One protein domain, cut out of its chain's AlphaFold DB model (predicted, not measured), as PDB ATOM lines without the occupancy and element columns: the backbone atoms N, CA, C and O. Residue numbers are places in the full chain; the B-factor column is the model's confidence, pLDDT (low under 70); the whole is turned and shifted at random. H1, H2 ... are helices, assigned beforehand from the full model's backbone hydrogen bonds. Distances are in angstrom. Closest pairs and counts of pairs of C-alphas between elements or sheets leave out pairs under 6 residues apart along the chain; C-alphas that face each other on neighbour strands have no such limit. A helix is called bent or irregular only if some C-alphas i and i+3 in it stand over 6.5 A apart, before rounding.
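Overview. This is residues 173 to 254 of the 274 residues of an uncharacterized protein of Dictyocaulus viviparus (UniProt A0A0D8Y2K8). Four helices run side by side as an up-and-down bundle, each running against the one before it, with H1 and H2 as a close hairpin and H3 and H4 as a more loosely spaced pair beside it. Taken across the bundle, the helices make a four-sided figure, with H1 opposite H4 and H2 opposite H3. The printed part has 82 residues with four named helices, H1 to H4 in order, and no named strand; the class is all helix. It is compact, with a radius of gyration of the C-alphas of 12.0 A and spans of 37 by 28 by 17 A.

Along the chain. Find C-alpha 174 at (367.073, 252.795, 238.780); from there H1, residues 174 to 187, runs 19.9 A. H2, residues 189 to 204, begins at (374.230, 253.617, 218.857) and covers 24.3 A; it has a kink of 27 degrees near residue 196 and is irregular, with C-alphas 190 and 193 7.8 A apart. H3, residues 213 to 225, runs 18.0 A. H4, residues 233 to 246, runs 20.0 A to C-alpha 246 at (375.607, 244.878, 247.035).

Arrangement. Look first at Ala 181 and Thr 195: their C-alphas, 5.6 A apart, are the closest of H1 and H2, which touch as a helical hairpin at a shallow tilt of 10 degrees, opposite ways. H1 and H3 are close but not clearly touching, closest at the C-alphas of Arg 175 and Thr 215, 7.3 A apart, and run the same way. So are H2 and H4, closest at the C-alphas of Phe 200 and Phe 239, 7.4 A apart, also the same way. H3 and H4, too, are close but not clearly touching, closest at the C-alphas of Val 216 and Cys 243, 7.6 A apart, opposite ways at a shallow tilt of 5 degrees. H1 and H4 are apart, as are H2 and H3. In H1, H3 and H4 every O i to N i+4 pair is within hydrogen-bond range; in H2, 10 of 12 are.

Size, cuts and confidence. The C-alphas farthest apart are those of Leu 187 and Gln 249, 36.9 A. The printed part has no cut; the link from H1 to H2 is tight and the other two are short. The mean pLDDT of the printed part is 92.7, and no printed residue is under 70.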
ATOM      1  N   SER A 173     365.440 257.052 240.244       96.00
ATOM      2  CA  SER A 173     364.917 255.688 240.090       96.00
ATOM      3  C   SER A 173     365.742 254.842 239.125       96.00
ATOM      4  O   SER A 173     365.862 255.171 237.945       96.00
ATOM      5  N   LEU A 174     366.245 253.691 239.598       95.44
ATOM      6  CA  LEU A 174     367.073 252.795 238.780       95.44
ATOM      7  C   LEU A 174     366.356 252.369 237.499       95.44
ATOM      8  O   LEU A 174     366.924 252.449 236.416       95.44
ATOM      9  N   ARG A 175     365.088 251.949 237.600       95.62
ATOM     10  CA  ARG A 175     364.330 251.467 236.432       95.62
ATOM     11  C   ARG A 175     364.196 252.543 235.354       95.62
ATOM     12  O   ARG A 175     364.311 252.226 234.176       95.62
ATOM     13  N   HIS A 176     364.015 253.800 235.756       97.12
ATOM     14  CA  HIS A 176     363.912 254.924 234.830       97.12
ATOM     15  C   HIS A 176     365.276 255.279 234.230       97.12
ATOM     16  O   HIS A 176     365.365 255.471 233.022       97.12
ATOM     17  N   ARG A 177     366.360 255.262 235.022       96.62
ATOM     18  CA  ARG A 177     367.726 255.420 234.487       96.62
ATOM     19  C   ARG A 177     368.069 254.357 233.445       96.62
ATOM     20  O   ARG A 177     368.714 254.682 232.453       96.62
ATOM     21  N   LEU A 178     367.635 253.114 233.656       96.50
ATOM     22  CA  LEU A 178     367.834 252.027 232.696       96.50
ATOM     23  C   LEU A 178     367.006 252.215 231.420       96.50
ATOM     24  O   LEU A 178     367.506 251.926 230.338       96.50
ATOM     25  N   ALA A 179     365.779 252.729 231.521       97.19
ATOM     26  CA  ALA A 179     364.993 253.099 230.345       97.19
ATOM     27  C   ALA A 179     365.653 254.235 229.548       97.19
ATOM     28  O   ALA A 179     365.759 254.137 228.333       97.19
ATOM     29  N   VAL A 180     366.174 255.269 230.221       97.38
ATOM     30  CA  VAL A 180     366.947 256.349 229.576       97.38
ATOM     31  C   VAL A 180     368.188 255.797 228.875       97.38
ATOM     32  O   VAL A 180     368.482 256.200 227.752       97.38
ATOM     33  N   ALA A 181     368.896 254.865 229.518       96.50
ATOM     34  CA  ALA A 181     370.063 254.192 228.957       96.50
ATOM     35  C   ALA A 181     369.716 253.397 227.687       96.50
ATOM     36  O   ALA A 181     370.391 253.548 226.673       96.50
ATOM     37  N   GLU A 182     368.648 252.594 227.710       96.50
ATOM     38  CA  GLU A 182     368.167 251.880 226.517       96.50
ATOM     39  C   GLU A 182     367.763 252.863 225.406       96.50
ATOM     40  O   GLU A 182     368.168 252.700 224.256       96.50
ATOM     41  N   SER A 183     367.027 253.923 225.748       96.69
ATOM     42  CA  SER A 183     366.620 254.968 224.804       96.69
ATOM     43  C   SER A 183     367.810 255.694 224.170       96.69
ATOM     44  O   SER A 183     367.784 255.935 222.966       96.69
ATOM     45  N   ASN A 184     368.876 255.984 224.924       96.06
ATOM     46  CA  ASN A 184     370.092 256.597 224.378       96.06
ATOM     47  C   ASN A 184     370.718 255.732 223.280       96.06
ATOM     48  O   ASN A 184     371.069 256.257 222.231       96.06
ATOM     49  N   LEU A 185     370.783 254.412 223.475       95.31
ATOM     50  CA  LEU A 185     371.326 253.488 222.472       95.31
ATOM     51  C   LEU A 185     370.431 253.352 221.239       95.31
ATOM     52  O   LEU A 185     370.925 253.156 220.130       95.31
ATOM     53  N   ILE A 186     369.111 253.448 221.420       94.50
ATOM     54  CA  ILE A 186     368.149 253.442 220.308       94.50
ATOM     55  C   ILE A 186     368.306 254.704 219.448       94.50
ATOM     56  O   ILE A 186     368.176 254.635 218.221       94.50
ATOM     57  N   LEU A 187     368.556 255.851 220.083       94.44
ATOM     58  CA  LEU A 187     368.699 257.140 219.412       94.44
ATOM     59  C   LEU A 187     370.072 257.323 218.776       94.44
ATOM     60  O   LEU A 187     370.150 257.720 217.612       94.44
ATOM     61  N   ASP A 188     371.118 256.983 219.520       93.25
ATOM     62  CA  ASP A 188     372.508 257.058 219.106       93.25
ATOM     63  C   ASP A 188     373.271 255.787 219.526       93.25
ATOM     64  O   ASP A 188     373.759 255.686 220.659       93.25
ATOM     65  N   PRO A 189     373.446 254.822 218.605       91.69
ATOM     66  CA  PRO A 189     374.230 253.617 218.857       91.69
ATOM     67  C   PRO A 189     375.707 253.883 219.184       91.69
ATOM     68  O   PRO A 189     376.373 253.009 219.728       91.69
ATOM     69  N   THR A 190     376.251 255.064 218.869       93.00
ATOM     70  CA  THR A 190     377.650 255.400 219.192       93.00
ATOM     71  C   THR A 190     377.840 255.782 220.663       93.00
ATOM     72  O   THR A 190     378.958 255.750 221.180       93.00
ATOM     73  N   SER A 191     376.743 256.032 221.386       92.06
ATOM     74  CA  SER A 191     376.732 256.387 222.809       92.06
ATOM     75  C   SER A 191     376.959 255.204 223.770       92.06
ATOM     76  O   SER A 191     376.811 255.360 224.986       92.06
ATOM     77  N   GLU A 192     377.342 254.019 223.272       92.62
ATOM     78  CA  GLU A 192     377.520 252.792 224.069       92.62
ATOM     79  C   GLU A 192     378.420 252.982 225.294       92.62
ATOM     80  O   GLU A 192     378.011 252.672 226.413       92.62
ATOM     81  N   SER A 193     379.620 253.534 225.108       93.31
ATOM     82  CA  SER A 193     380.576 253.733 226.207       93.31
ATOM     83  C   SER A 193     380.017 254.658 227.301       93.31
ATOM     84  O   SER A 193     380.094 254.356 228.496       93.31
ATOM     85  N   ILE A 194     379.361 255.750 226.891       94.06
ATOM     86  CA  ILE A 194     378.724 256.713 227.801       94.06
ATOM     87  C   ILE A 194     377.584 256.036 228.569       94.06
ATOM     88  O   ILE A 194     377.466 256.197 229.784       94.06
ATOM     89  N   THR A 195     376.776 255.233 227.877       94.00
ATOM     90  CA  THR A 195     375.641 254.514 228.460       94.00
ATOM     91  C   THR A 195     376.089 253.470 229.482       94.00
ATOM     92  O   THR A 195     375.518 253.390 230.570       94.00
ATOM     93  N   LYS A 196     377.147 252.708 229.194       94.75
ATOM     94  CA  LYS A 196     377.722 251.759 230.158       94.75
ATOM     95  C   LYS A 196     378.239 252.468 231.406       94.75
ATOM     96  O   LYS A 196     377.908 252.068 232.521       94.75
ATOM     97  N   ASN A 197     378.989 253.559 231.233       94.75
ATOM     98  CA  ASN A 197     379.488 254.362 232.352       94.75
ATOM     99  C   ASN A 197     378.337 254.914 233.210       94.75
ATOM    100  O   ASN A 197     378.395 254.866 234.438       94.75
ATOM    101  N   TRP A 198     377.263 255.374 232.565       94.69
ATOM    102  CA  TRP A 198     376.044 255.820 233.235       94.69
ATOM    103  C   TRP A 198     375.395 254.716 234.078       94.69
ATOM    104  O   TRP A 198     374.979 254.974 235.210       94.69
ATOM    105  N   ILE A 199     375.329 253.484 233.565       94.88
ATOM    106  CA  ILE A 199     374.796 252.332 234.305       94.88
ATOM    107  C   ILE A 199     375.663 252.033 235.535       94.88
ATOM    108  O   ILE A 199     375.114 251.913 236.630       94.88
ATOM    109  N   PHE A 200     376.991 251.982 235.386       93.69
ATOM    110  CA  PHE A 200     377.911 251.760 236.509       93.69
ATOM    111  C   PHE A 200     377.744 252.813 237.607       93.69
ATOM    112  O   PHE A 200     377.453 252.464 238.752       93.69
ATOM    113  N   LYS A 201     377.812 254.098 237.240       92.75
ATOM    114  CA  LYS A 201     377.619 255.219 238.175       92.75
ATOM    115  C   LYS A 201     376.247 255.208 238.832       92.75
ATOM    116  O   LYS A 201     376.104 255.616 239.977       92.75
ATOM    117  N   SER A 202     375.223 254.739 238.121       92.44
ATOM    118  CA  SER A 202     373.890 254.620 238.704       92.44
ATOM    119  C   SER A 202     373.868 253.626 239.858       92.44
ATOM    120  O   SER A 202     373.226 253.891 240.863       92.44
ATOM    121  N   LEU A 203     374.588 252.510 239.767       90.88
ATOM    122  CA  LEU A 203     374.620 251.526 240.851       90.88
ATOM    123  C   LEU A 203     375.373 252.021 242.100       90.88
ATOM    124  O   LEU A 203     375.073 251.560 243.205       90.88
ATOM    125  N   GLU A 204     376.289 252.976 241.928       89.44
ATOM    126  CA  GLU A 204     377.059 253.634 242.999       89.44
ATOM    127  C   GLU A 204     376.282 254.751 243.706       89.44
ATOM    128  O   GLU A 204     376.690 255.203 244.770       89.44
ATOM    129  N   ASP A 205     375.167 255.209 243.135       89.31
ATOM    130  CA  ASP A 205     374.421 256.346 243.664       89.31
ATOM    131  C   ASP A 205     373.553 255.948 244.867       89.31
ATOM    132  O   ASP A 205     372.545 255.247 244.738       89.31
ATOM    133  N   ASP A 206     373.922 256.442 246.049       83.94
ATOM    134  CA  ASP A 206     373.222 256.170 247.308       83.94
ATOM    135  C   ASP A 206     371.808 256.763 247.372       83.94
ATOM    136  O   ASP A 206     370.969 256.287 248.139       83.94
ATOM    137  N   LYS A 207     371.504 257.783 246.560       86.44
ATOM    138  CA  LYS A 207     370.164 258.391 246.504       86.44
ATOM    139  C   LYS A 207     369.203 257.596 245.620       86.44
ATOM    140  O   LYS A 207     368.023 257.941 245.519       86.44
ATOM    141  N   LEU A 208     369.691 256.548 244.956       90.94
ATOM    142  CA  LEU A 208     368.918 255.787 243.993       90.94
ATOM    143  C   LEU A 208     367.901 254.862 244.664       90.94
ATOM    144  O   LEU A 208     368.222 253.966 245.443       90.94
ATOM    145  N   THR A 209     366.646 255.001 244.253       90.94
ATOM    146  CA  THR A 209     365.566 254.089 244.624       90.94
ATOM    147  C   THR A 209     365.463 252.920 243.648       90.94
ATOM    148  O   THR A 209     365.774 253.012 242.455       90.94
ATOM    149  N   GLY A 210     364.982 251.785 244.156       86.44
ATOM    150  CA  GLY A 210     364.739 250.603 243.336       86.44
ATOM    151  C   GLY A 210     365.994 249.799 243.001       86.44
ATOM    152  O   GLY A 210     365.928 248.984 242.088       86.44
ATOM    153  N   ARG A 211     367.102 249.973 243.736       90.56
ATOM    154  CA  ARG A 211     368.290 249.101 243.698       90.56
ATOM    155  C   ARG A 211     368.027 247.785 244.443       90.56
ATOM    156  O   ARG A 211     368.543 247.537 245.524       90.56
ATOM    157  N   THR A 212     367.160 246.950 243.876       92.06
ATOM    158  CA  THR A 212     366.774 245.638 244.431       92.06
ATOM    159  C   THR A 212     367.469 244.489 243.700       92.06
ATOM    160  O   THR A 212     367.861 244.641 242.542       92.06
ATOM    161  N   LEU A 213     367.540 243.305 244.319       91.50
ATOM    162  CA  LEU A 213     368.078 242.108 243.661       91.50
ATOM    163  C   LEU A 213     367.369 241.817 242.329       91.50
ATOM    164  O   LEU A 213     368.019 241.545 241.328       91.50
ATOM    165  N   LYS A 214     366.038 241.955 242.287       93.06
ATOM    166  CA  LYS A 214     365.238 241.731 241.074       93.06
ATOM    167  C   LYS A 214     365.608 242.695 239.945       93.06
ATOM    168  O   LYS A 214     365.751 242.288 238.803       93.06
ATOM    169  N   THR A 215     365.744 243.984 240.245       92.56
ATOM    170  CA  THR A 215     366.072 244.998 239.227       92.56
ATOM    171  C   THR A 215     367.498 244.865 238.715       92.56
ATOM    172  O   THR A 215     367.718 245.043 237.523       92.56
ATOM    173  N   VAL A 216     368.450 244.537 239.592       94.50
ATOM    174  CA  VAL A 216     369.852 244.344 239.197       94.50
ATOM    175  C   VAL A 216     370.035 243.002 238.477       94.50
ATOM    176  O   VAL A 216     370.784 242.934 237.511       94.50
ATOM    177  N   GLY A 217     369.283 241.963 238.854       94.06
ATOM    178  CA  GLY A 217     369.197 240.710 238.096       94.06
ATOM    179  C   GLY A 217     368.636 240.924 236.689       94.06
ATOM    180  O   GLY A 217     369.265 240.541 235.713       94.06
ATOM    181  N   ASN A 218     367.530 241.662 236.556       94.00
ATOM    182  CA  ASN A 218     366.985 242.014 235.240       94.00
ATOM    183  C   ASN A 218     367.963 242.850 234.391       94.00
ATOM    184  O   ASN A 218     367.951 242.753 233.164       94.00
ATOM    185  N   LEU A 219     368.775 243.704 235.027       95.19
ATOM    186  CA  LEU A 219     369.843 244.445 234.359       95.19
ATOM    187  C   LEU A 219     370.931 243.492 233.853       95.19
ATOM    188  O   LEU A 219     371.324 243.605 232.698       95.19
ATOM    189  N   TYR A 220     371.361 242.533 234.673       94.94
ATOM    190  CA  TYR A 220     372.326 241.504 234.283       94.94
ATOM    191  C   TYR A 220     371.844 240.680 233.084       94.94
ATOM    192  O   TYR A 220     372.563 240.557 232.092       94.94
ATOM    193  N   ASP A 221     370.596 240.209 233.121       94.38
ATOM    194  CA  ASP A 221     369.979 239.500 231.996       94.38
ATOM    195  C   ASP A 221     369.895 240.400 230.754       94.38
ATOM    196  O   ASP A 221     370.155 239.964 229.635       94.38
ATOM    197  N   GLY A 222     369.570 241.683 230.942       93.00
ATOM    198  CA  GLY A 222     369.531 242.673 229.868       93.00
ATOM    199  C   GLY A 222     370.902 242.952 229.243       93.00
ATOM    200  O   GLY A 222     370.977 243.147 228.031       93.00
ATOM    201  N   ILE A 223     371.974 242.943 230.038       94.06
ATOM    202  CA  ILE A 223     373.359 243.073 229.563       94.06
ATOM    203  C   ILE A 223     373.728 241.861 228.706       94.06
ATOM    204  O   ILE A 223     374.163 242.039 227.571       94.06
ATOM    205  N   HIS A 224     373.476 240.640 229.191       91.62
ATOM    206  CA  HIS A 224     373.735 239.409 228.427       91.62
ATOM    207  C   HIS A 224     372.897 239.302 227.156       91.62
ATOM    208  O   HIS A 224     373.370 238.806 226.137       91.62
ATOM    209  N   TYR A 225     371.665 239.806 227.194       91.19
ATOM    210  CA  TYR A 225     370.800 239.891 226.022       91.19
ATOM    211  C   TYR A 225     371.271 240.948 225.001       91.19
ATOM    212  O   TYR A 225     370.833 240.932 223.853       91.19
ATOM    213  N   GLY A 226     372.144 241.883 225.395       90.56
ATOM    214  CA  GLY A 226     372.621 242.978 224.544       90.56
ATOM    215  C   GLY A 226     371.697 244.201 224.496       90.56
ATOM    216  O   GLY A 226     371.854 245.055 223.626       90.56
ATOM    217  N   ARG A 227     370.738 244.328 225.428       90.44
ATOM    218  CA  ARG A 227     369.833 245.495 225.525       90.44
ATOM    219  C   ARG A 227     370.589 246.798 225.811       90.44
ATOM    220  O   ARG A 227     370.143 247.863 225.402       90.44
ATOM    221  N   TYR A 228     371.718 246.703 226.511       92.94
ATOM    222  CA  TYR A 228     372.532 247.841 226.946       92.94
ATOM    223  C   TYR A 228     373.879 247.917 226.207       92.94
ATOM    224  O   TYR A 228     374.888 248.315 226.792       92.94
ATOM    225  N   GLY A 229     373.902 247.502 224.936       90.56
ATOM    226  CA  GLY A 229     375.105 247.459 224.098       90.56
ATOM    227  C   GLY A 229     375.911 246.170 224.272       90.56
ATOM    228  O   GLY A 229     375.491 245.242 224.967       90.56
ATOM    229  N   LYS A 230     377.084 246.097 223.631       92.38
ATOM    230  CA  LYS A 230     377.971 244.921 223.689       92.38
ATOM    231  C   LYS A 230     378.974 245.048 224.824       92.38
ATOM    232  O   LYS A 230     379.829 245.926 224.771       92.38
ATOM    233  N   TRP A 231     378.902 244.174 225.823       93.56
ATOM    234  CA  TRP A 231     379.793 244.220 226.984       93.56
ATOM    235  C   TRP A 231     380.965 243.247 226.832       93.56
ATOM    236  O   TRP A 231     380.776 242.103 226.416       93.56
ATOM    237  N   SER A 232     382.174 243.706 227.158       94.31
ATOM    238  CA  SER A 232     383.364 242.856 227.225       94.31
ATOM    239  C   SER A 232     383.317 241.954 228.461       94.31
ATOM    240  O   SER A 232     382.543 242.180 229.397       94.31
ATOM    241  N   LYS A 233     384.162 240.919 228.487       93.69
ATOM    242  CA  LYS A 233     384.247 240.023 229.649       93.69
ATOM    243  C   LYS A 233     384.680 240.786 230.901       93.69
ATOM    244  O   LYS A 233     384.083 240.608 231.955       93.69
ATOM    245  N   GLU A 234     385.642 241.692 230.759       94.50
ATOM    246  CA  GLU A 234     386.182 242.514 231.843       94.50
ATOM    247  C   GLU A 234     385.125 243.487 232.400       94.50
ATOM    248  O   GLU A 234     385.019 243.678 233.617       94.50
ATOM    249  N   GLU A 235     384.298 244.074 231.526       93.94
ATOM    250  CA  GLU A 235     383.171 244.930 231.922       93.94
ATOM    251  C   GLU A 235     382.122 244.133 232.716       93.94
ATOM    252  O   GLU A 235     381.664 244.581 233.771       93.94
ATOM    253  N   ILE A 236     381.776 242.926 232.254       94.06
ATOM    254  CA  ILE A 236     380.831 242.038 232.948       94.06
ATOM    255  C   ILE A 236     381.397 241.591 234.301       94.06
ATOM    256  O   ILE A 236     380.677 241.609 235.297       94.06
ATOM    257  N   GLU A 237     382.675 241.223 234.380       93.69
ATOM    258  CA  GLU A 237     383.325 240.846 235.642       93.69
ATOM    259  C   GLU A 237     383.316 241.991 236.657       93.69
ATOM    260  O   GLU A 237     383.036 241.779 237.842       93.69
ATOM    261  N   THR A 238     383.566 243.216 236.193       94.12
ATOM    262  CA  THR A 238     383.508 244.422 237.026       94.12
ATOM    263  C   THR A 238     382.091 244.663 237.545       94.12
ATOM    264  O   THR A 238     381.899 244.860 238.748       94.12
ATOM    265  N   PHE A 239     381.085 244.550 236.673       94.38
ATOM    266  CA  PHE A 239     379.674 244.635 237.049       94.38
ATOM    267  C   PHE A 239     379.282 243.571 238.081       94.38
ATOM    268  O   PHE A 239     378.666 243.883 239.101       94.38
ATOM    269  N   VAL A 240     379.678 242.316 237.863       93.31
ATOM    270  CA  VAL A 240     379.401 241.208 238.787       93.31
ATOM    271  C   VAL A 240     380.070 241.451 240.140       93.31
ATOM    272  O   VAL A 240     379.439 241.226 241.173       93.31
ATOM    273  N   ARG A 241     381.308 241.962 240.171       92.50
ATOM    274  CA  ARG A 241     382.008 242.312 241.419       92.50
ATOM    275  C   ARG A 241     381.250 243.381 242.208       92.50
ATOM    276  O   ARG A 241     381.059 243.224 243.413       92.50
ATOM    277  N   GLN A 242     380.762 244.420 241.533       91.62
ATOM    278  CA  GLN A 242     379.933 245.456 242.153       91.62
ATOM    279  C   GLN A 242     378.616 244.873 242.691       91.62
ATOM    280  O   GLN A 242     378.221 245.148 243.824       91.62
ATOM    281  N   CYS A 243     377.967 243.995 241.923       91.81
ATOM    282  CA  CYS A 243     376.736 243.326 242.337       91.81
ATOM    283  C   CYS A 243     376.933 242.384 243.531       91.81
ATOM    284  O   CYS A 243     376.058 242.326 244.389       91.81
ATOM    285  N   ARG A 244     378.079 241.697 243.639       91.06
ATOM    286  CA  ARG A 244     378.437 240.882 244.816       91.06
ATOM    287  C   ARG A 244     378.600 241.721 246.075       91.06
ATOM    288  O   ARG A 244     378.159 241.291 247.132       91.06
ATOM    289  N   SER A 245     379.199 242.907 245.955       90.62
ATOM    290  CA  SER A 245     379.315 243.843 247.081       90.62
ATOM    291  C   SER A 245     377.931 244.261 247.598       90.62
ATOM    292  O   SER A 245     377.685 244.263 248.800       90.62
ATOM    293  N   MET A 246     376.988 244.521 246.684       89.19
ATOM    294  CA  MET A 246     375.607 244.878 247.035       89.19
ATOM    295  C   MET A 246     374.769 243.689 247.530       89.19
ATOM    296  O   MET A 246     373.925 243.854 248.408       89.19
ATOM    297  N   PHE A 247     374.975 242.494 246.965       91.38
ATOM    298  CA  PHE A 247     374.193 241.288 247.252       91.38
ATOM    299  C   PHE A 247     375.104 240.060 247.467       91.38
ATOM    300  O   PHE A 247     375.166 239.179 246.602       91.38
ATOM    301  N   PRO A 248     375.773 239.934 248.629       90.00
ATOM    302  CA  PRO A 248     376.785 238.892 248.858       90.00
ATOM    303  C   PRO A 248     376.264 237.450 248.756       90.00
ATOM    304  O   PRO A 248     377.002 236.533 248.407       90.00
ATOM    305  N   GLN A 249     374.977 237.245 249.043       90.38
ATOM    306  CA  GLN A 249     374.331 235.927 249.048       90.38
ATOM    307  C   GLN A 249     373.656 235.572 247.715       90.38
ATOM    308  O   GLN A 249     373.110 234.482 247.560       90.38
ATOM    309  N   ALA A 250     373.648 236.483 246.738       90.69
ATOM    310  CA  ALA A 250     372.933 236.273 245.487       90.69
ATOM    311  C   ALA A 250     373.700 235.332 244.544       90.69
ATOM    312  O   ALA A 250     374.702 235.714 243.935       90.69
ATOM    313  N   GLN A 251     373.175 234.118 244.359       89.94
ATOM    314  CA  GLN A 251     373.753 233.095 243.475       89.94
ATOM    315  C   GLN A 251     373.857 233.535 242.012       89.94
ATOM    316  O   GLN A 251     374.796 233.137 241.329       89.94
ATOM    317  N   ILE A 252     372.956 234.407 241.544       88.25
ATOM    318  CA  ILE A 252     372.992 234.953 240.174       88.25
ATOM    319  C   ILE A 252     374.290 235.714 239.871       88.25
ATOM    320  O   ILE A 252     374.708 235.797 238.723       88.25
ATOM    321  N   PHE A 253     374.957 236.230 240.907       88.81
ATOM    322  CA  PHE A 253     376.255 236.884 240.791       88.81
ATOM    323  C   PHE A 253     377.399 235.974 241.253       88.81
ATOM    324  O   PHE A 253     378.542 236.410 241.276       88.81
ATOM    325  N   GLY A 254     377.138 234.716 241.616       79.75
ATOM    326  CA  GLY A 254     378.113 233.785 242.199       79.75
ATOM    327  C   GLY A 254     378.276 233.901 243.720       79.75
ATOM    328  O   GLY A 254     379.236 233.362 244.266       79.75
TER     329      GLY A 254